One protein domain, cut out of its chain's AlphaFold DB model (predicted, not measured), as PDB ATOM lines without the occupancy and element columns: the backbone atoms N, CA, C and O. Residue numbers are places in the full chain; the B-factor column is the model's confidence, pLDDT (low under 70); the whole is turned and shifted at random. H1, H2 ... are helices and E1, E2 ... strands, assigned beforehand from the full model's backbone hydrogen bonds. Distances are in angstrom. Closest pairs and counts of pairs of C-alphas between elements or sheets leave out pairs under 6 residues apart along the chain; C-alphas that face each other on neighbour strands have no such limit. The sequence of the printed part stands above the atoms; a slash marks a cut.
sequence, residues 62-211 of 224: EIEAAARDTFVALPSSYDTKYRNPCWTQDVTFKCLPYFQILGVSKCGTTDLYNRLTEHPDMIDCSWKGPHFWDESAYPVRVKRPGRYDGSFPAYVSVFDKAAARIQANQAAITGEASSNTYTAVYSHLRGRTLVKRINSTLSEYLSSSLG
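What this domain is: This is residues 62 to 211 of the 224 residues of an uncharacterized protein of Volvox carteri f. nagariensis (UniProt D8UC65). Two short strands, E3 and E4, lie side by side near the middle of a body made largely of loops, with helix H3 packed on them; a small hairpin of E1 and E2 lies elsewhere in the body, with helix H6 packed mainly on E2. The short helices H2 and H5 pack on each other, long links wind through the rest, and residues 206 to 211, the end of the printed part, stick out. The printed part has 150 residues, with seven named helices and four named strands in the order H1 H2 E1 E2 E3 H3 H4 H5 H6 E4 H7; the class is mixed, helices and strands, with under half of the residues in named elements. The sheet E1 - E2 is antiparallel and the sheet E3 - E4 parallel. The whole is compact, with a radius of gyration of the C-alphas of 15.3 A, and spans 43 by 39 by 37 A.

How they stand to each other: E1, residues 86 to 89, and E2, residues 92 to 95, form an antiparallel hairpin at 153 degrees, with N 87 and O 94 within hydrogen-bond range at 2.9 A. The closest C-alphas of E2 and H6, residues 160 to 168, are those of Cys 95 and Ala 163, 5.4 A apart. H5, residues 152 to 157, and H6 meet only through their link. H5 touches H2, residues 68 to 73, at a steep tilt of 44 degrees, the same way; their closest C-alphas, those of Thr 70 and Phe 152, are 5.2 A apart. H1, residues 62 to 66, is close to but not clearly touching H2, with the C-alphas of Glu 64 and Phe 71 closest at 6.4 A. H4, residues 132 to 135, is close to but not clearly touching H5, with the C-alphas of Phe 132 and Tyr 155 closest at 6.6 A. E3, residues 99 to 101, and E4, residues 175 to 177, are parallel at 12 degrees, with N 101 and O 176 within hydrogen-bond range at 2.8 A. With H3, residues 109 to 117, and H4, H5 and H6 between them, they form a strand-helix-strand unit, two parallel neighbour strands joined through helices. The closest C-alphas of H3 and E4 are those of Tyr 113 and Ala 177, 6.6 A apart. H7, residues 202 to 209, touches no helix. Every O i to N i+4 pair is within hydrogen-bond range in H1, H2, H3, H5 and H7, and 3 of 5 in H6; H4 is too short for such a pair, and its one O i to N i+3 pair is not within range.

Where its parts are: H1 begins at C-alpha 62, (-22.918, -37.463, 7.541). H6 is 13.0 A long, H3 12.3 A and H7 10.5 A; E4 begins at C-alpha 175, (-48.017, -49.211, 13.035), and H7 ends at C-alpha 209, (-31.812, -41.197, 21.359).

The domain as a whole: The C-alphas farthest apart, those of Ala 168 and Lys 196, are 43.7 A apart. The printed part has no cut. The links H2 to E1, H3 to H4, H4 to H5 and E4 to H7 are long. Residues 142 to 147, 183 to 188 and 192 to 211 have pLDDT under 70.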
ATOM      1  N   GLU A  62     -22.949 -36.302   8.427       82.81
ATOM      2  CA  GLU A  62     -22.918 -37.463   7.541       82.81
ATOM      3  C   GLU A  62     -24.260 -38.203   7.521       82.81
ATOM      4  O   GLU A  62     -24.730 -38.599   6.450       82.81
ATOM      5  N   ILE A  63     -24.886 -38.370   8.690       79.69
ATOM      6  CA  ILE A  63     -26.213 -38.984   8.852       79.69
ATOM      7  C   ILE A  63     -27.270 -38.169   8.096       79.69
ATOM      8  O   ILE A  63     -28.041 -38.728   7.311       79.69
ATOM      9  N   GLU A  64     -27.276 -36.850   8.281       84.88
ATOM     10  CA  GLU A  64     -28.180 -35.927   7.601       84.88
ATOM     11  C   GLU A  64     -27.982 -35.998   6.082       84.88
ATOM     12  O   GLU A  64     -28.944 -36.167   5.333       84.88
ATOM     13  N   ALA A  65     -26.731 -35.965   5.608       84.94
ATOM     14  CA  ALA A  65     -26.422 -36.077   4.185       84.94
ATOM     15  C   ALA A  65     -26.901 -37.406   3.572       84.94
ATOM     16  O   ALA A  65     -27.302 -37.439   2.403       84.94
ATOM     17  N   ALA A  66     -26.891 -38.494   4.347       82.56
ATOM     18  CA  ALA A  66     -27.305 -39.820   3.899       82.56
ATOM     19  C   ALA A  66     -28.823 -40.032   3.835       82.56
ATOM     20  O   ALA A  66     -29.248 -40.999   3.207       82.56
ATOM     21  N   ALA A  67     -29.635 -39.162   4.441       84.44
ATOM     22  CA  ALA A  67     -31.099 -39.247   4.417       84.44
ATOM     23  C   ALA A  67     -31.755 -37.853   4.448       84.44
ATOM     24  O   ALA A  67     -32.687 -37.603   5.211       84.44
ATOM     25  N   ARG A  68     -31.252 -36.920   3.633       88.44
ATOM     26  CA  ARG A  68     -31.567 -35.487   3.764       88.44
ATOM     27  C   ARG A  68     -33.053 -35.151   3.642       88.44
ATOM     28  O   ARG A  68     -33.554 -34.327   4.395       88.44
ATOM     29  N   ASP A  69     -33.768 -35.780   2.717       89.75
ATOM     30  CA  ASP A  69     -35.222 -35.616   2.568       89.75
ATOM     31  C   ASP A  69     -36.007 -36.102   3.796       89.75
ATOM     32  O   ASP A  69     -37.088 -35.580   4.045       89.75
ATOM     33  N   THR A  70     -35.479 -37.051   4.579       89.00
ATOM     34  CA  THR A  70     -36.066 -37.432   5.873       89.00
ATOM     35  C   THR A  70     -35.945 -36.281   6.866       89.00
ATOM     36  O   THR A  70     -36.951 -35.815   7.389       89.00
ATOM     37  N   PHE A  71     -34.728 -35.784   7.104       86.69
ATOM     38  CA  PHE A  71     -34.480 -34.755   8.122       86.69
ATOM     39  C   PHE A  71     -35.137 -33.411   7.798       86.69
ATOM     40  O   PHE A  71     -35.628 -32.748   8.704       86.69
ATOM     41  N   VAL A  72     -35.209 -33.033   6.517       88.25
ATOM     42  CA  VAL A  72     -35.867 -31.788   6.083       88.25
ATOM     43  C   VAL A  72     -37.389 -31.843   6.253       88.25
ATOM     44  O   VAL A  72     -38.017 -30.812   6.475       88.25
ATOM     45  N   ALA A  73     -37.995 -33.022   6.120       87.81
ATOM     46  CA  ALA A  73     -39.448 -33.177   6.148       87.81
ATOM     47  C   ALA A  73     -40.014 -33.489   7.544       87.81
ATOM     48  O   ALA A  73     -41.226 -33.403   7.739       87.81
ATOM     49  N   LEU A  74     -39.170 -33.876   8.504       88.94
ATOM     50  CA  LEU A  74     -39.597 -34.112   9.882       88.94
ATOM     51  C   LEU A  74     -39.974 -32.791  10.577       88.94
ATOM     52  O   LEU A  74     -39.313 -31.773  10.370       88.94
ATOM     53  N   PRO A  75     -41.019 -32.784  11.423       91.31
ATOM     54  CA  PRO A  75     -41.415 -31.580  12.140       91.31
ATOM     55  C   PRO A  75     -40.444 -31.262  13.283       91.31
ATOM     56  O   PRO A  75     -39.788 -32.137  13.849       91.31
ATOM     57  N   SER A  76     -40.427 -30.004  13.724       88.25
ATOM     58  CA  SER A  76     -39.693 -29.598  14.931       88.25
ATOM     59  C   SER A  76     -40.337 -30.099  16.232       88.25
ATOM     60  O   SER A  76     -39.693 -30.112  17.278       88.25
ATOM     61  N   SER A  77     -41.614 -30.485  16.198       92.19
ATOM     62  CA  SER A  77     -42.365 -30.967  17.360       92.19
ATOM     63  C   SER A  77     -43.550 -31.833  16.947       92.19
ATOM     64  O   SER A  77     -44.135 -31.610  15.888       92.19
ATOM     65  N   TYR A  78     -43.950 -32.743  17.832       95.12
ATOM     66  CA  TYR A  78     -45.158 -33.554  17.682       95.12
ATOM     67  C   TYR A  78     -46.239 -33.111  18.671       95.12
ATOM     68  O   TYR A  78     -45.937 -32.638  19.768       95.12
ATOM     69  N   ASP A  79     -47.499 -33.291  18.291       95.06
ATOM     70  CA  ASP A  79     -48.645 -33.019  19.154       95.06
ATOM     71  C   ASP A  79     -48.787 -34.123  20.216       95.06
ATOM     72  O   ASP A  79     -49.016 -35.292  19.904       95.06
ATOM     73  N   THR A  80     -48.654 -33.745  21.489       93.94
ATOM     74  CA  THR A  80     -48.710 -34.653  22.646       93.94
ATOM     75  C   THR A  80     -50.109 -35.196  22.924       93.94
ATOM     76  O   THR A  80     -50.259 -36.124  23.716       93.94
ATOM     77  N   LYS A  81     -51.139 -34.632  22.287       94.56
ATOM     78  CA  LYS A  81     -52.529 -35.084  22.388       94.56
ATOM     79  C   LYS A  81     -52.742 -36.481  21.800       94.56
ATOM     80  O   LYS A  81     -53.652 -37.190  22.221       94.56
ATOM     81  N   TYR A  82     -51.930 -36.870  20.820       94.50
ATOM     82  CA  TYR A  82     -52.050 -38.144  20.119       94.50
ATOM     83  C   TYR A  82     -51.018 -39.145  20.639       94.50
ATOM     84  O   TYR A  82     -49.904 -38.777  21.010       94.50
ATOM     85  N   ARG A  83     -51.372 -40.436  20.641       92.44
ATOM     86  CA  ARG A  83     -50.396 -41.499  20.934       92.44
ATOM     87  C   ARG A  83     -49.326 -41.582  19.847       92.44
ATOM     88  O   ARG A  83     -48.145 -41.729  20.148       92.44
ATOM     89  N   ASN A  84     -49.743 -41.484  18.586       95.06
ATOM     90  CA  ASN A  84     -48.845 -41.445  17.438       95.06
ATOM     91  C   ASN A  84     -48.042 -40.136  17.384       95.06
ATOM     92  O   ASN A  84     -48.573 -39.090  17.755       95.06
ATOM     93  N   PRO A  85     -46.812 -40.154  16.837       95.38
ATOM     94  CA  PRO A  85     -46.086 -38.932  16.516       95.38
ATOM     95  C   PRO A  85     -46.792 -38.220  15.355       95.38
ATOM     96  O   PRO A  85     -46.564 -38.529  14.184       95.38
ATOM     97  N   CYS A  86     -47.698 -37.304  15.687       96.56
ATOM     98  CA  CYS A  86     -48.502 -36.560  14.724       96.56
ATOM     99  C   CYS A  86     -48.136 -35.076  14.719       96.56
ATOM    100  O   CYS A  86     -47.709 -34.522  15.731       96.56
ATOM    101  N   TRP A  87     -48.309 -34.428  13.573       96.00
ATOM    102  CA  TRP A  87     -48.109 -32.993  13.394       96.00
ATOM    103  C   TRP A  87     -49.015 -32.476  12.277       96.00
ATOM    104  O   TRP A  87     -49.599 -33.245  11.513       96.00
ATOM    105  N   THR A  88     -49.140 -31.154  12.181       94.88
ATOM    106  CA  THR A  88     -49.808 -30.503  11.050       94.88
ATOM    107  C   THR A  88     -48.767 -29.751  10.235       94.88
ATOM    108  O   THR A  88     -48.025 -28.941  10.785       94.88
ATOM    109  N   GLN A  89     -48.716 -30.020   8.934       90.00
ATOM    110  CA  GLN A  89     -47.844 -29.345   7.976       90.00
ATOM    111  C   GLN A  89     -48.700 -28.823   6.829       90.00
ATOM    112  O   GLN A  89     -49.442 -29.604   6.238       90.00
ATOM    113  N   ASP A  90     -48.623 -27.521   6.540       87.12
ATOM    114  CA  ASP A  90     -49.370 -26.872   5.452       87.12
ATOM    115  C   ASP A  90     -50.841 -27.319   5.416       87.12
ATOM    116  O   ASP A  90     -51.312 -27.898   4.442       87.12
ATOM    117  N   VAL A  91     -51.533 -27.148   6.551       88.19
ATOM    118  CA  VAL A  91     -52.926 -27.567   6.836       88.19
ATOM    119  C   VAL A  91     -53.227 -29.072   6.775       88.19
ATOM    120  O   VAL A  91     -54.352 -29.484   7.053       88.19
ATOM    121  N   THR A  92     -52.240 -29.912   6.478       92.25
ATOM    122  CA  THR A  92     -52.406 -31.364   6.389       92.25
ATOM    123  C   THR A  92     -51.990 -32.042   7.691       92.25
ATOM    124  O   THR A  92     -50.855 -31.896   8.144       92.25
ATOM    125  N   PHE A  93     -52.898 -32.816   8.286       96.06
ATOM    126  CA  PHE A  93     -52.611 -33.633   9.465       96.06
ATOM    127  C   PHE A  93     -51.871 -34.912   9.055       96.06
ATOM    128  O   PHE A  93     -52.365 -35.686   8.232       96.06
ATOM    129  N   LYS A  94     -50.682 -35.126   9.619       96.19
ATOM    130  CA  LYS A  94     -49.795 -36.257   9.326       96.19
ATOM    131  C   LYS A  94     -49.445 -36.992  10.614       96.19
ATOM    132  O   LYS A  94     -49.350 -36.380  11.674       96.19
ATOM    133  N   CYS A  95     -49.217 -38.297  10.508       96.19
ATOM    134  CA  CYS A  95     -48.758 -39.126  11.616       96.19
ATOM    135  C   CYS A  95     -47.711 -40.132  11.142       96.19
ATOM    136  O   CYS A  95     -47.827 -40.701  10.059       96.19
ATOM    137  N   LEU A  96     -46.725 -40.386  11.994       95.31
ATOM    138  CA  LEU A  96     -45.811 -41.520  11.889       95.31
ATOM    139  C   LEU A  96     -46.379 -42.747  12.627       95.31
ATOM    140  O   LEU A  96     -47.312 -42.617  13.435       95.31
ATOM    141  N   PRO A  97     -45.853 -43.957  12.365       94.56
ATOM    142  CA  PRO A  97     -46.280 -45.153  13.077       94.56
ATOM    143  C   PRO A  97     -45.946 -45.054  14.573       94.56
ATOM    144  O   PRO A  97     -44.867 -44.612  14.955       94.56
ATOM    145  N   TYR A  98     -46.871 -45.508  15.416       93.81
ATOM    146  CA  TYR A  98     -46.693 -45.648  16.864       93.81
ATOM    147  C   TYR A  98     -45.696 -46.761  17.193       93.81
ATOM    148  O   TYR A  98     -44.941 -46.672  18.156       93.81
ATOM    149  N   PHE A  99     -45.683 -47.815  16.375       91.06
ATOM    150  CA  PHE A  99     -44.775 -48.943  16.511       91.06
ATOM    151  C   PHE A  99     -44.341 -49.467  15.142       91.06
ATOM    152  O   PHE A  99     -45.049 -49.324  14.144       91.06
ATOM    153  N   GLN A 100     -43.186 -50.127  15.113       89.88
ATOM    154  CA  GLN A 100     -42.657 -50.789  13.925       89.88
ATOM    155  C   GLN A 100     -42.258 -52.225  14.271       89.88
ATOM    156  O   GLN A 100     -41.504 -52.456  15.213       89.88
ATOM    157  N   ILE A 101     -42.742 -53.196  13.498       91.31
ATOM    158  CA  ILE A 101     -42.283 -54.587  13.562       91.31
ATOM    159  C   ILE A 101     -41.126 -54.739  12.575       91.31
ATOM    160  O   ILE A 101     -41.330 -54.801  11.363       91.31
ATOM    161  N   LEU A 102     -39.909 -54.804  13.108       86.94
ATOM    162  CA  LEU A 102     -38.667 -54.665  12.339       86.94
ATOM    163  C   LEU A 102     -38.128 -55.983  11.748       86.94
ATOM    164  O   LEU A 102     -37.061 -55.995  11.131       86.94
ATOM    165  N   GLY A 103     -38.844 -57.100  11.927       84.44
ATOM    166  CA  GLY A 103     -38.426 -58.408  11.420       84.44
ATOM    167  C   GLY A 103     -38.333 -59.505  12.484       84.44
ATOM    168  O   GLY A 103     -38.930 -59.388  13.550       84.44
ATOM    169  N   VAL A 104     -37.625 -60.603  12.201       85.44
ATOM    170  CA  VAL A 104     -36.896 -60.897  10.942       85.44
ATOM    171  C   VAL A 104     -37.817 -61.567   9.906       85.44
ATOM    172  O   VAL A 104     -38.920 -62.033  10.214       85.44
ATOM    173  N   SER A 105     -37.420 -61.546   8.632       83.69
ATOM    174  CA  SER A 105     -38.162 -62.174   7.537       83.69
ATOM    175  C   SER A 105     -38.489 -63.633   7.847       83.69
ATOM    176  O   SER A 105     -37.669 -64.362   8.393       83.69
ATOM    177  N   LYS A 106     -39.701 -64.062   7.478       86.81
ATOM    178  CA  LYS A 106     -40.240 -65.412   7.737       86.81
ATOM    179  C   LYS A 106     -40.458 -65.780   9.216       86.81
ATOM    180  O   LYS A 106     -40.941 -66.874   9.473       86.81
ATOM    181  N   CYS A 107     -40.266 -64.863  10.166       89.50
ATOM    182  CA  CYS A 107     -40.553 -65.086  11.592       89.50
ATOM    183  C   CYS A 107     -42.001 -64.741  12.000       89.50
ATOM    184  O   CYS A 107     -42.250 -64.351  13.134       89.50
ATOM    185  N   GLY A 108     -42.966 -64.809  11.076       90.94
ATOM    186  CA  GLY A 108     -44.377 -64.551  11.402       90.94
ATOM    187  C   GLY A 108     -44.778 -63.076  11.542       90.94
ATOM    188  O   GLY A 108     -45.874 -62.795  12.009       90.94
ATOM    189  N   THR A 109     -43.966 -62.113  11.086       91.44
ATOM    190  CA  THR A 109     -44.310 -60.672  11.164       91.44
ATOM    191  C   THR A 109     -45.643 -60.308  10.504       91.44
ATOM    192  O   THR A 109     -46.306 -59.381  10.950       91.44
ATOM    193  N   THR A 110     -46.045 -61.014   9.439       91.38
ATOM    194  CA  THR A 110     -47.365 -60.826   8.811       91.38
ATOM    195  C   THR A 110     -48.490 -61.293   9.726       91.38
ATOM    196  O   THR A 110     -49.459 -60.568   9.893       91.38
ATOM    197  N   ASP A 111     -48.354 -62.477  10.323       93.50
ATOM    198  CA  ASP A 111     -49.352 -63.037  11.241       93.50
ATOM    199  C   ASP A 111     -49.510 -62.144  12.479       93.50
ATOM    200  O   ASP A 111     -50.623 -61.759  12.827       93.50
ATOM    201  N   LEU A 112     -48.391 -61.711  13.070       93.12
ATOM    202  CA  LEU A 112     -48.396 -60.771  14.190       93.12
ATOM    203  C   LEU A 112     -49.068 -59.441  13.825       93.12
ATOM    204  O   LEU A 112     -49.922 -58.970  14.569       93.12
ATOM    205  N   TYR A 113     -48.702 -58.841  12.688       93.56
ATOM    206  CA  TYR A 113     -49.299 -57.580  12.248       93.56
ATOM    207  C   TYR A 113     -50.814 -57.712  12.037       93.56
ATOM    208  O   TYR A 113     -51.569 -56.891  12.545       93.56
ATOM    209  N   ASN A 114     -51.260 -58.779  11.369       93.56
ATOM    210  CA  ASN A 114     -52.680 -59.025  11.132       93.56
ATOM    211  C   ASN A 114     -53.456 -59.198  12.447       93.56
ATOM    212  O   ASN A 114     -54.509 -58.594  12.612       93.56
ATOM    213  N   ARG A 115     -52.918 -59.936  13.425       93.88
ATOM    214  CA  ARG A 115     -53.562 -60.053  14.745       93.88
ATOM    215  C   ARG A 115     -53.646 -58.723  15.481       93.88
ATOM    216  O   ARG A 115     -54.646 -58.446  16.130       93.88
ATOM    217  N   LEU A 116     -52.620 -57.879  15.381       92.94
ATOM    218  CA  LEU A 116     -52.676 -56.547  15.981       92.94
ATOM    219  C   LEU A 116     -53.785 -55.699  15.341       92.94
ATOM    220  O   LEU A 116     -54.458 -54.969  16.063       92.94
ATOM    221  N   THR A 117     -54.024 -55.829  14.027       92.19
ATOM    222  CA  THR A 117     -55.093 -55.075  13.340       92.19
ATOM    223  C   THR A 117     -56.504 -55.444  13.798       92.19
ATOM    224  O   THR A 117     -57.438 -54.693  13.530       92.19
ATOM    225  N   GLU A 118     -56.672 -56.555  14.521       93.69
ATOM    226  CA  GLU A 118     -57.944 -56.928  15.150       93.69
ATOM    227  C   GLU A 118     -58.224 -56.126  16.435       93.69
ATOM    228  O   GLU A 118     -59.357 -56.099  16.913       93.69
ATOM    229  N   HIS A 119     -57.218 -55.447  17.004       93.25
ATOM    230  CA  HIS A 119     -57.402 -54.610  18.187       93.25
ATOM    231  C   HIS A 119     -58.235 -53.357  17.844       93.25
ATOM    232  O   HIS A 119     -57.912 -52.664  16.879       93.25
ATOM    233  N   PRO A 120     -59.253 -52.983  18.649       93.50
ATOM    234  CA  PRO A 120     -60.177 -51.889  18.320       93.50
ATOM    235  C   PRO A 120     -59.498 -50.518  18.187       93.50
ATOM    236  O   PRO A 120     -59.925 -49.691  17.382       93.50
ATOM    237  N   ASP A 121     -58.424 -50.292  18.946       93.94
ATOM    238  CA  ASP A 121     -57.631 -49.063  18.848       93.94
ATOM    239  C   ASP A 121     -56.614 -49.091  17.698       93.94
ATOM    240  O   ASP A 121     -55.984 -48.071  17.438       93.94
ATOM    241  N   MET A 122     -56.412 -50.217  17.006       94.75
ATOM    242  CA  MET A 122     -55.481 -50.270  15.881       94.75
ATOM    243  C   MET A 122     -56.170 -49.892  14.569       94.75
ATOM    244  O   MET A 122     -57.237 -50.384  14.207       94.75
ATOM    245  N   ILE A 123     -55.509 -49.028  13.808       95.69
ATOM    246  CA  ILE A 123     -55.862 -48.680  12.443       95.69
ATOM    247  C   ILE A 123     -54.758 -49.195  11.530       95.69
ATOM    248  O   ILE A 123     -53.591 -48.843  11.694       95.69
ATOM    249  N   ASP A 124     -55.141 -50.017  10.560       92.62
ATOM    250  CA  ASP A 124     -54.226 -50.486   9.527       92.62
ATOM    251  C   ASP A 124     -53.766 -49.328   8.623       92.62
ATOM    252  O   ASP A 124     -54.555 -48.441   8.261       92.62
ATOM    253  N   CYS A 125     -52.488 -49.345   8.252       90.00
ATOM    254  CA  CYS A 125     -51.925 -48.421   7.276       90.00
ATOM    255  C   CYS A 125     -52.244 -48.877   5.837       90.00
ATOM    256  O   CYS A 125     -52.815 -49.942   5.612       90.00
ATOM    257  N   SER A 126     -51.926 -48.060   4.828       87.50
ATOM    258  CA  SER A 126     -52.296 -48.368   3.434       87.50
ATOM    259  C   SER A 126     -51.597 -49.612   2.867       87.50
ATOM    260  O   SER A 126     -52.132 -50.246   1.958       87.50
ATOM    261  N   TRP A 127     -50.420 -49.980   3.384       83.06
ATOM    262  CA  TRP A 127     -49.782 -51.263   3.085       83.06
ATOM    263  C   TRP A 127     -48.900 -51.747   4.233       83.06
ATOM    264  O   TRP A 127     -48.181 -50.979   4.868       83.06
ATOM    265  N   LYS A 128     -48.860 -53.065   4.432       84.06
ATOM    266  CA  LYS A 128     -47.869 -53.691   5.308       84.06
ATOM    267  C   LYS A 128     -46.489 -53.665   4.642       84.06
ATOM    268  O   LYS A 128     -46.347 -54.067   3.489       84.06
ATOM    269  N   GLY A 129     -45.463 -53.271   5.394       84.12
ATOM    270  CA  GLY A 129     -44.064 -53.343   4.965       84.12
ATOM    271  C   GLY A 129     -43.718 -52.351   3.853       84.12
ATOM    272  O   GLY A 129     -43.403 -52.770   2.738       84.12
ATOM    273  N   PRO A 130     -43.755 -51.031   4.114       86.56
ATOM    274  CA  PRO A 130     -43.260 -50.027   3.173       86.56
ATOM    275  C   PRO A 130     -41.791 -50.243   2.791       86.56
ATOM    276  O   PRO A 130     -41.374 -49.801   1.721       86.56
ATOM    277  N   HIS A 131     -40.999 -50.925   3.618       86.69
ATOM    278  CA  HIS A 131     -39.574 -51.138   3.385       86.69
ATOM    279  C   HIS A 131     -38.787 -49.828   3.172       86.69
ATOM    280  O   HIS A 131     -37.922 -49.701   2.293       86.69
ATOM    281  N   PHE A 132     -39.161 -48.795   3.931       86.81
ATOM    282  CA  PHE A 132     -38.532 -47.481   3.839       86.81
ATOM    283  C   PHE A 132     -37.104 -47.528   4.384       86.81
ATOM    284  O   PHE A 132     -36.143 -47.240   3.669       86.81
ATOM    285  N   TRP A 133     -36.971 -47.977   5.632       83.12
ATOM    286  CA  TRP A 133     -35.713 -47.986   6.374       83.12
ATOM    287  C   TRP A 133     -34.670 -48.956   5.810       83.12
ATOM    288  O   TRP A 133     -33.474 -48.724   5.935       83.12
ATOM    289  N   ASP A 134     -35.087 -50.023   5.137       81.12
ATOM    290  CA  ASP A 134     -34.226 -51.136   4.731       81.12
ATOM    291  C   ASP A 134     -33.971 -51.223   3.232       81.12
ATOM    292  O   ASP A 134     -32.919 -51.722   2.825       81.12
ATOM    293  N   GLU A 135     -34.858 -50.685   2.393       81.56
ATOM    294  CA  GLU A 135     -34.686 -50.802   0.947       81.56
ATOM    295  C   GLU A 135     -34.827 -49.490   0.148       81.56
ATOM    296  O   GLU A 135     -34.530 -49.480  -1.053       81.56
ATOM    297  N   SER A 136     -35.240 -48.380   0.771       83.75
ATOM    298  CA  SER A 136     -35.502 -47.107   0.076       83.75
ATOM    299  C   SER A 136     -34.353 -46.108   0.239       83.75
ATOM    300  O   SER A 136     -34.482 -45.128   0.957       83.75
ATOM    301  N   ALA A 137     -33.216 -46.355  -0.421       83.75
ATOM    302  CA  ALA A 137     -32.007 -45.531  -0.291       83.75
ATOM    303  C   ALA A 137     -32.191 -44.060  -0.724       83.75
ATOM    304  O   ALA A 137     -32.986 -43.759  -1.617       83.75
ATOM    305  N   TYR A 138     -31.381 -43.168  -0.143       83.06
ATOM    306  CA  TYR A 138     -31.276 -41.760  -0.535       83.06
ATOM    307  C   TYR A 138     -29.915 -41.449  -1.212       83.06
ATOM    308  O   TYR A 138     -28.884 -41.973  -0.779       83.06
ATOM    309  N   PRO A 139     -29.869 -40.614  -2.275       86.50
ATOM    310  CA  PRO A 139     -31.017 -40.088  -3.019       86.50
ATOM    311  C   PRO A 139     -31.815 -41.216  -3.679       86.50
ATOM    312  O   PRO A 139     -31.251 -42.259  -4.008       86.50
ATOM    313  N   VAL A 140     -33.119 -41.011  -3.877       85.06
ATOM    314  CA  VAL A 140     -34.003 -41.998  -4.511       85.06
ATOM    315  C   VAL A 140     -33.515 -42.276  -5.936       85.06
ATOM    316  O   VAL A 140     -33.573 -41.403  -6.798       85.06
ATOM    317  N   ARG A 141     -33.020 -43.493  -6.194       74.06
ATOM    318  CA  ARG A 141     -32.470 -43.878  -7.513       74.06
ATOM    319  C   ARG A 141     -33.415 -44.724  -8.352       74.06
ATOM    320  O   ARG A 141     -33.353 -44.678  -9.575       74.06
ATOM    321  N   VAL A 142     -34.256 -45.523  -7.702       68.44
ATOM    322  CA  VAL A 142     -35.132 -46.490  -8.363       68.44
ATOM    323  C   VAL A 142     -36.554 -46.233  -7.899       68.44
ATOM    324  O   VAL A 142     -36.893 -46.515  -6.750       68.44
ATOM    325  N   LYS A 143     -37.396 -45.722  -8.802       63.56
ATOM    326  CA  LYS A 143     -38.845 -45.751  -8.594       63.56
ATOM    327  C   LYS A 143     -39.277 -47.209  -8.622       63.56
ATOM    328  O   LYS A 143     -38.957 -47.921  -9.568       63.56
ATOM    329  N   ARG A 144     -39.977 -47.657  -7.585       64.94
ATOM    330  CA  ARG A 144     -40.508 -49.019  -7.484       64.94
ATOM    331  C   ARG A 144     -41.899 -49.028  -8.119       64.94
ATOM    332  O   ARG A 144     -42.819 -48.491  -7.503       64.94
ATOM    333  N   PRO A 145     -42.084 -49.574  -9.335       57.28
ATOM    334  CA  PRO A 145     -43.384 -49.548  -9.997       57.28
ATOM    335  C   PRO A 145     -44.433 -50.236  -9.114       57.28
ATOM    336  O   PRO A 145     -44.194 -51.331  -8.611       57.28
ATOM    337  N   GLY A 146     -45.570 -49.575  -8.883       63.62
ATOM    338  CA  GLY A 146     -46.635 -50.087  -8.010       63.62
ATOM    339  C   GLY A 146     -46.409 -49.903  -6.502       63.62
ATOM    340  O   GLY A 146     -47.220 -50.380  -5.715       63.62
ATOM    341  N   ARG A 147     -45.343 -49.210  -6.079       69.75
ATOM    342  CA  ARG A 147     -45.151 -48.731  -4.697       69.75
ATOM    343  C   ARG A 147     -45.009 -47.205  -4.685       69.75
ATOM    344  O   ARG A 147     -44.951 -46.574  -5.739       69.75
ATOM    345  N   TYR A 148     -44.931 -46.616  -3.491       78.62
ATOM    346  CA  TYR A 148     -44.469 -45.236  -3.336       78.62
ATOM    347  C   TYR A 148     -43.059 -45.049  -3.911       78.62
ATOM    348  O   TYR A 148     -42.288 -46.001  -4.059       78.62
ATOM    349  N   ASP A 149     -42.713 -43.805  -4.229       84.81
ATOM    350  CA  ASP A 149     -41.464 -43.458  -4.905       84.81
ATOM    351  C   ASP A 149     -40.198 -43.646  -4.049       84.81
ATOM    352  O   ASP A 149     -39.102 -43.460  -4.562       84.81
ATOM    353  N   GLY A 150     -40.320 -44.058  -2.783       85.50
ATOM    354  CA  GLY A 150     -39.200 -44.262  -1.864       85.50
ATOM    355  C   GLY A 150     -38.725 -42.992  -1.154       85.50
ATOM    356  O   GLY A 150     -37.783 -43.075  -0.364       85.50
ATOM    357  N   SER A 151     -39.341 -41.833  -1.408       89.38
ATOM    358  CA  SER A 151     -39.091 -40.591  -0.665       89.38
ATOM    359  C   SER A 151     -39.698 -40.643   0.739       89.38
ATOM    360  O   SER A 151     -40.650 -41.389   0.988       89.38
ATOM    361  N   PHE A 152     -39.171 -39.840   1.669       90.50
ATOM    362  CA  PHE A 152     -39.753 -39.764   3.011       90.50
ATOM    363  C   PHE A 152     -41.207 -39.247   3.027       90.50
ATOM    364  O   PHE A 152     -42.037 -39.895   3.666       90.50
ATOM    365  N   PRO A 153     -41.591 -38.183   2.288       91.12
ATOM    366  CA  PRO A 153     -42.995 -37.768   2.211       91.12
ATOM    367  C   PRO A 153     -43.925 -38.883   1.725       91.12
ATOM    368  O   PRO A 153     -45.024 -39.061   2.253       91.12
ATOM    369  N   ALA A 154     -43.477 -39.683   0.758       90.25
ATOM    370  CA  ALA A 154     -44.285 -40.780   0.257       90.25
ATOM    371  C   ALA A 154     -44.338 -41.971   1.240       90.25
ATOM    372  O   ALA A 154     -45.368 -42.640   1.318       90.25
ATOM    373  N   TYR A 155     -43.307 -42.182   2.066       91.56
ATOM    374  CA  TYR A 155     -43.389 -43.074   3.233       91.56
ATOM    375  C   TYR A 155     -44.400 -42.580   4.279       91.56
ATOM    376  O   TYR A 155     -45.214 -43.370   4.749       91.56
ATOM    377  N   VAL A 156     -44.425 -41.285   4.603       93.19
ATOM    378  CA  VAL A 156     -45.434 -40.721   5.521       93.19
ATOM    379  C   VAL A 156     -46.848 -40.918   4.958       93.19
ATOM    380  O   VAL A 156     -47.759 -41.270   5.705       93.19
ATOM    381  N   SER A 157     -47.025 -40.800   3.635       92.62
ATOM    382  CA  SER A 157     -48.339 -40.968   2.989       92.62
ATOM    383  C   SER A 157     -48.964 -42.361   3.160       92.62
ATOM    384  O   SER A 157     -50.182 -42.518   3.061       92.62
ATOM    385  N   VAL A 158     -48.161 -43.375   3.510       92.94
ATOM    386  CA  VAL A 158     -48.634 -44.723   3.877       92.94
ATOM    387  C   VAL A 158     -49.614 -44.679   5.046       92.94
ATOM    388  O   VAL A 158     -50.514 -45.516   5.144       92.94
ATOM    389  N   PHE A 159     -49.463 -43.683   5.913       95.50
ATOM    390  CA  PHE A 159     -50.251 -43.510   7.119       95.50
ATOM    391  C   PHE A 159     -51.366 -42.475   6.962       95.50
ATOM    392  O   PHE A 159     -52.105 -42.279   7.916       95.50
ATOM    393  N   ASP A 160     -51.566 -41.851   5.794       94.62
ATOM    394  CA  ASP A 160     -52.554 -40.768   5.628       94.62
ATOM    395  C   ASP A 160     -53.986 -41.219   5.971       94.62
ATOM    396  O   ASP A 160     -54.715 -40.532   6.692       94.62
ATOM    397  N   LYS A 161     -54.375 -42.425   5.534       94.19
ATOM    398  CA  LYS A 161     -55.672 -43.028   5.890       94.19
ATOM    399  C   LYS A 161     -55.808 -43.223   7.402       94.19
ATOM    400  O   LYS A 161     -56.887 -43.013   7.960       94.19
ATOM    401  N   ALA A 162     -54.730 -43.641   8.060       96.19
ATOM    402  CA  ALA A 162     -54.718 -43.834   9.500       96.19
ATOM    403  C   ALA A 162     -54.743 -42.494  10.243       96.19
ATOM    404  O   ALA A 162     -55.537 -42.336  11.164       96.19
ATOM    405  N   ALA A 163     -53.965 -41.510   9.792       96.94
ATOM    406  CA  ALA A 163     -53.904 -40.167  10.351       96.94
ATOM    407  C   ALA A 163     -55.287 -39.503  10.366       96.94
ATOM    408  O   ALA A 163     -55.698 -38.993  11.405       96.94
ATOM    409  N   ALA A 164     -56.061 -39.602   9.280       95.62
ATOM    410  CA  ALA A 164     -57.428 -39.073   9.232       95.62
ATOM    411  C   ALA A 164     -58.342 -39.677  10.318       95.62
ATOM    412  O   ALA A 164     -59.148 -38.977  10.931       95.62
ATOM    413  N   ARG A 165     -58.204 -40.978  10.599       96.00
ATOM    414  CA  ARG A 165     -58.977 -41.667  11.646       96.00
ATOM    415  C   ARG A 165     -58.455 -41.359  13.055       96.00
ATOM    416  O   ARG A 165     -59.258 -41.181  13.966       96.00
ATOM    417  N   ILE A 166     -57.138 -41.246  13.225       97.19
ATOM    418  CA  ILE A 166     -56.484 -40.851  14.484       97.19
ATOM    419  C   ILE A 166     -56.869 -39.420  14.866       97.19
ATOM    420  O   ILE A 166     -57.094 -39.130  16.038       97.19
ATOM    421  N   GLN A 167     -57.029 -38.526  13.888       96.31
ATOM    422  CA  GLN A 167     -57.466 -37.156  14.145       96.31
ATOM    423  C   GLN A 167     -58.819 -37.116  14.877       96.31
ATOM    424  O   GLN A 167     -59.000 -36.294  15.778       96.31
ATOM    425  N   ALA A 168     -59.730 -38.034  14.532       95.12
ATOM    426  CA  ALA A 168     -61.031 -38.203  15.177       95.12
ATOM    427  C   ALA A 168     -60.973 -39.026  16.481       95.12
ATOM    428  O   ALA A 168     -61.789 -38.799  17.373       95.12
ATOM    429  N   ASN A 169     -60.017 -39.952  16.618       95.62
ATOM    430  CA  ASN A 169     -59.807 -40.763  17.820       95.62
ATOM    431  C   ASN A 169     -58.337 -40.732  18.272       95.62
ATOM    432  O   ASN A 169     -57.504 -41.494  17.785       95.62
ATOM    433  N   GLN A 170     -58.047 -39.901  19.273       94.00
ATOM    434  CA  GLN A 170     -56.693 -39.664  19.791       94.00
ATOM    435  C   GLN A 170     -56.040 -40.893  20.441       94.00
ATOM    436  O   GLN A 170     -54.815 -40.953  20.553       94.00
ATOM    437  N   ALA A 171     -56.854 -41.857  20.887       92.31
ATOM    438  CA  ALA A 171     -56.383 -43.100  21.489       92.31
ATOM    439  C   ALA A 171     -56.018 -44.164  20.445       92.31
ATOM    440  O   ALA A 171     -55.304 -45.112  20.778       92.31
ATOM    441  N   ALA A 172     -56.490 -44.004  19.203       95.88
ATOM    442  CA  ALA A 172     -56.192 -44.938  18.136       95.88
ATOM    443  C   ALA A 172     -54.722 -44.849  17.717       95.88
ATOM    444  O   ALA A 172     -54.100 -43.786  17.772       95.88
ATOM    445  N   ILE A 173     -54.189 -45.982  17.272       95.62
ATOM    446  CA  ILE A 173     -52.805 -46.138  16.858       95.62
ATOM    447  C   ILE A 173     -52.692 -46.777  15.481       95.62
ATOM    448  O   ILE A 173     -53.502 -47.607  15.090       95.62
ATOM    449  N   THR A 174     -51.635 -46.429  14.757       96.25
ATOM    450  CA  THR A 174     -51.187 -47.162  13.561       96.25
ATOM    451  C   THR A 174     -49.760 -47.637  13.752       96.25
ATOM    452  O   THR A 174     -48.991 -47.002  14.472       96.25
ATOM    453  N   GLY A 175     -49.389 -48.718  13.082       94.50
ATOM    454  CA  GLY A 175     -48.017 -49.211  13.035       94.50
ATOM    455  C   GLY A 175     -47.655 -49.698  11.643       94.50
ATOM    456  O   GLY A 175     -48.483 -49.677  10.735       94.50
ATOM    457  N   GLU A 176     -46.420 -50.152  11.480       92.44
ATOM    458  CA  GLU A 176     -45.984 -50.843  10.266       92.44
ATOM    459  C   GLU A 176     -45.193 -52.115  10.589       92.44
ATOM    460  O   GLU A 176     -44.789 -52.354  11.729       92.44
ATOM    461  N   ALA A 177     -44.956 -52.937   9.568       91.50
ATOM    462  CA  ALA A 177     -44.205 -54.179   9.699       91.50
ATOM    463  C   ALA A 177     -43.312 -54.435   8.480       91.50
ATOM    464  O   ALA A 177     -43.692 -55.160   7.552       91.50
ATOM    465  N   SER A 178     -42.113 -53.856   8.496       88.19
ATOM    466  CA  SER A 178     -41.072 -54.059   7.486       88.19
ATOM    467  C   SER A 178     -40.148 -55.199   7.925       88.19
ATOM    468  O   SER A 178     -39.221 -55.033   8.708       88.19
ATOM    469  N   SER A 179     -40.414 -56.411   7.430       83.25
ATOM    470  CA  SER A 179     -39.777 -57.631   7.954       83.25
ATOM    471  C   SER A 179     -38.280 -57.758   7.667       83.25
ATOM    472  O   SER A 179     -37.649 -58.683   8.170       83.25
ATOM    473  N   ASN A 180     -37.737 -56.892   6.814       78.94
ATOM    474  CA  ASN A 180     -36.352 -56.941   6.373       78.94
ATOM    475  C   ASN A 180     -35.454 -55.912   7.077       78.94
ATOM    476  O   ASN A 180     -34.244 -55.935   6.846       78.94
ATOM    477  N   THR A 181     -35.994 -55.087   7.987       76.38
ATOM    478  CA  THR A 181     -35.226 -54.021   8.646       76.38
ATOM    479  C   THR A 181     -34.024 -54.522   9.443       76.38
ATOM    480  O   THR A 181     -32.965 -53.901   9.370       76.38
ATOM    481  N   TYR A 182     -34.123 -55.690  10.086       71.19
ATOM    482  CA  TYR A 182     -32.986 -56.359  10.744       71.19
ATOM    483  C   TYR A 182     -32.457 -57.609  10.022       71.19
ATOM    484  O   TYR A 182     -31.658 -58.350  10.587       71.19
ATOM    485  N   THR A 183     -32.862 -57.877   8.777       65.75
ATOM    486  CA  THR A 183     -32.360 -59.061   8.048       65.75
ATOM    487  C   THR A 183     -30.924 -58.866   7.541       65.75
ATOM    488  O   THR A 183     -30.201 -59.837   7.331       65.75
ATOM    489  N   ALA A 184     -30.488 -57.623   7.322       59.00
ATOM    490  CA  ALA A 184     -29.136 -57.335   6.853       59.00
ATOM    491  C   ALA A 184     -28.139 -57.242   8.021       59.00
ATOM    492  O   ALA A 184     -28.402 -56.571   9.014       59.00
ATOM    493  N   VAL A 185     -26.950 -57.840   7.847       53.12
ATOM    494  CA  VAL A 185     -25.806 -57.773   8.792       53.12
ATOM    495  C   VAL A 185     -25.356 -56.326   9.061       53.12
ATOM    496  O   VAL A 185     -24.743 -56.037  10.083       53.12
ATOM    497  N   TYR A 186     -25.709 -55.406   8.161       55.47
ATOM    498  CA  TYR A 186     -25.574 -53.969   8.350       55.47
ATOM    499  C   TYR A 186     -26.976 -53.364   8.445       55.47
ATOM    500  O   TYR A 186     -27.717 -53.353   7.458       55.47
ATOM    501  N   SER A 187     -27.356 -52.873   9.625       55.81
ATOM    502  CA  SER A 187     -28.529 -52.010   9.756       55.81
ATOM    503  C   SER A 187     -28.178 -50.670   9.129       55.81
ATOM    504  O   SER A 187     -27.234 -50.012   9.558       55.81
ATOM    505  N   HIS A 188     -28.901 -50.291   8.082       64.50
ATOM    506  CA  HIS A 188     -28.673 -49.019   7.420       64.50
ATOM    507  C   HIS A 188     -29.605 -47.967   8.014       64.50
ATOM    508  O   HIS A 188     -30.738 -48.283   8.368       64.50
ATOM    509  N   LEU A 189     -29.149 -46.713   8.059       70.62
ATOM    510  CA  LEU A 189     -30.005 -45.578   8.410       70.62
ATOM    511  C   LEU A 189     -31.241 -45.516   7.501       70.62
ATOM    512  O   LEU A 189     -32.342 -45.247   7.969       70.62
ATOM    513  N   ARG A 190     -31.045 -45.755   6.197       78.81
ATOM    514  CA  ARG A 190     -32.108 -45.788   5.194       78.81
ATOM    515  C   ARG A 190     -31.652 -46.472   3.906       78.81
ATOM    516  O   ARG A 190     -30.902 -45.887   3.121       78.81
ATOM    517  N   GLY A 191     -32.147 -47.682   3.654       73.69
ATOM    518  CA  GLY A 191     -31.768 -48.474   2.484       73.69
ATOM    519  C   GLY A 191     -30.262 -48.731   2.412       73.69
ATOM    520  O   GLY A 191     -29.485 -48.277   3.245       73.69
ATOM    521  N   ARG A 192     -29.789 -49.438   1.385       68.38
ATOM    522  CA  ARG A 192     -28.342 -49.632   1.218       68.38
ATOM    523  C   ARG A 192     -27.653 -48.305   0.867       68.38
ATOM    524  O   ARG A 192     -27.621 -47.925  -0.302       68.38
ATOM    525  N   THR A 193     -27.088 -47.611   1.858       60.75
ATOM    526  CA  THR A 193     -26.225 -46.446   1.606       60.75
ATOM    527  C   THR A 193     -24.908 -46.897   0.973       60.75
ATOM    528  O   THR A 193     -24.297 -47.884   1.386       60.75
ATOM    529  N   LEU A 194     -24.457 -46.185  -0.064       55.81
ATOM    530  CA  LEU A 194     -23.137 -46.421  -0.663       55.81
ATOM    531  C   LEU A 194     -22.003 -45.913   0.238       55.81
ATOM    532  O   LEU A 194     -20.850 -46.313   0.068       55.81
ATOM    533  N   VAL A 195     -22.324 -45.056   1.211       57.50
ATOM    534  CA  VAL A 195     -21.367 -44.532   2.182       57.50
ATOM    535  C   VAL A 195     -21.155 -45.589   3.267       57.50
ATOM    536  O   VAL A 195     -21.782 -45.558   4.320       57.50
ATOM    537  N   LYS A 196     -20.236 -46.533   3.015       51.41
ATOM    538  CA  LYS A 196     -19.865 -47.650   3.916       51.41
ATOM    539  C   LYS A 196     -19.440 -47.242   5.344       51.41
ATOM    540  O   LYS A 196     -19.165 -48.118   6.154       51.41
ATOM    541  N   ARG A 197     -19.304 -45.941   5.635       52.66
ATOM    542  CA  ARG A 197     -18.831 -45.409   6.925       52.66
ATOM    543  C   ARG A 197     -19.941 -44.978   7.881       52.66
ATOM    544  O   ARG A 197     -19.638 -44.732   9.039       52.66
ATOM    545  N   ILE A 198     -21.198 -44.916   7.444       59.25
ATOM    546  CA  ILE A 198     -22.332 -44.599   8.330       59.25
ATOM    547  C   ILE A 198     -22.941 -45.920   8.811       59.25
ATOM    548  O   ILE A 198     -24.123 -46.191   8.629       59.25
ATOM    549  N   ASN A 199     -22.097 -46.781   9.389       53.00
ATOM    550  CA  ASN A 199     -22.527 -48.004  10.069       53.00
ATOM    551  C   ASN A 199     -23.046 -47.669  11.475       53.00
ATOM    552  O   ASN A 199     -22.749 -48.385  12.424       53.00
ATOM    553  N   SER A 200     -23.796 -46.576  11.619       53.56
ATOM    554  CA  SER A 200     -24.600 -46.376  12.815       53.56
ATOM    555  C   SER A 200     -25.773 -47.330  12.691       53.56
ATOM    556  O   SER A 200     -26.627 -47.158  11.816       53.56
ATOM    557  N   THR A 201     -25.781 -48.395  13.489       55.66
ATOM    558  CA  THR A 201     -26.909 -49.330  13.443       55.66
ATOM    559  C   THR A 201     -28.184 -48.592  13.864       55.66
ATOM    560  O   THR A 201     -28.123 -47.668  14.675       55.66
ATOM    561  N   LEU A 202     -29.358 -48.983  13.352       56.59
ATOM    562  CA  LEU A 202     -30.632 -48.443  13.853       56.59
ATOM    563  C   LEU A 202     -30.697 -48.567  15.386       56.59
ATOM    564  O   LEU A 202     -31.144 -47.648  16.060       56.59
ATOM    565  N   SER A 203     -30.149 -49.650  15.940       53.81
ATOM    566  CA  SER A 203     -29.983 -49.868  17.378       53.81
ATOM    567  C   SER A 203     -29.088 -48.833  18.069       53.81
ATOM    568  O   SER A 203     -29.412 -48.402  19.167       53.81
ATOM    569  N   GLU A 204     -27.988 -48.404  17.452       59.09
ATOM    570  CA  GLU A 204     -27.094 -47.357  17.974       59.09
ATOM    571  C   GLU A 204     -27.769 -45.977  17.950       59.09
ATOM    572  O   GLU A 204     -27.662 -45.199  18.899       59.09
ATOM    573  N   TYR A 205     -28.566 -45.706  16.914       60.34
ATOM    574  CA  TYR A 205     -29.408 -44.510  16.851       60.34
ATOM    575  C   TYR A 205     -30.530 -44.538  17.909       60.34
ATOM    576  O   TYR A 205     -30.781 -43.550  18.600       60.34
ATOM    577  N   LEU A 206     -31.180 -45.689  18.108       57.50
ATOM    578  CA  LEU A 206     -32.194 -45.881  19.152       57.50
ATOM    579  C   LEU A 206     -31.591 -45.802  20.565       57.50
ATOM    580  O   LEU A 206     -32.193 -45.227  21.467       57.50
ATOM    581  N   SER A 207     -30.388 -46.342  20.768       51.84
ATOM    582  CA  SER A 207     -29.697 -46.323  22.060       51.84
ATOM    583  C   SER A 207     -29.226 -44.918  22.444       51.84
ATOM    584  O   SER A 207     -29.392 -44.511  23.593       51.84
ATOM    585  N   SER A 208     -28.705 -44.150  21.484       53.94
ATOM    586  CA  SER A 208     -28.295 -42.758  21.711       53.94
ATOM    587  C   SER A 208     -29.479 -41.808  21.914       53.94
ATOM    588  O   SER A 208     -29.402 -40.909  22.749       53.94
ATOM    589  N   SER A 209     -30.604 -42.029  21.224       47.47
ATOM    590  CA  SER A 209     -31.812 -41.197  21.359       47.47
ATOM    591  C   SER A 209     -32.585 -41.395  22.664       47.47
ATOM    592  O   SER A 209     -33.252 -40.467  23.115       47.47
ATOM    593  N   LEU A 210     -32.457 -42.550  23.322       47.88
ATOM    594  CA  LEU A 210     -33.105 -42.823  24.610       47.88
ATOM    595  C   LEU A 210     -32.324 -42.307  25.830       47.88
ATOM    596  O   LEU A 210     -32.705 -42.615  26.960       47.88
ATOM    597  N   GLY A 211     -31.270 -41.512  25.611       42.22
ATOM    598  CA  GLY A 211     -30.480 -40.891  26.669       42.22
ATOM    599  C   GLY A 211     -29.793 -41.941  27.529       42.22
ATOM    600  O   GLY A 211     -30.306 -42.284  28.588       42.22
TER     601      GLY A 211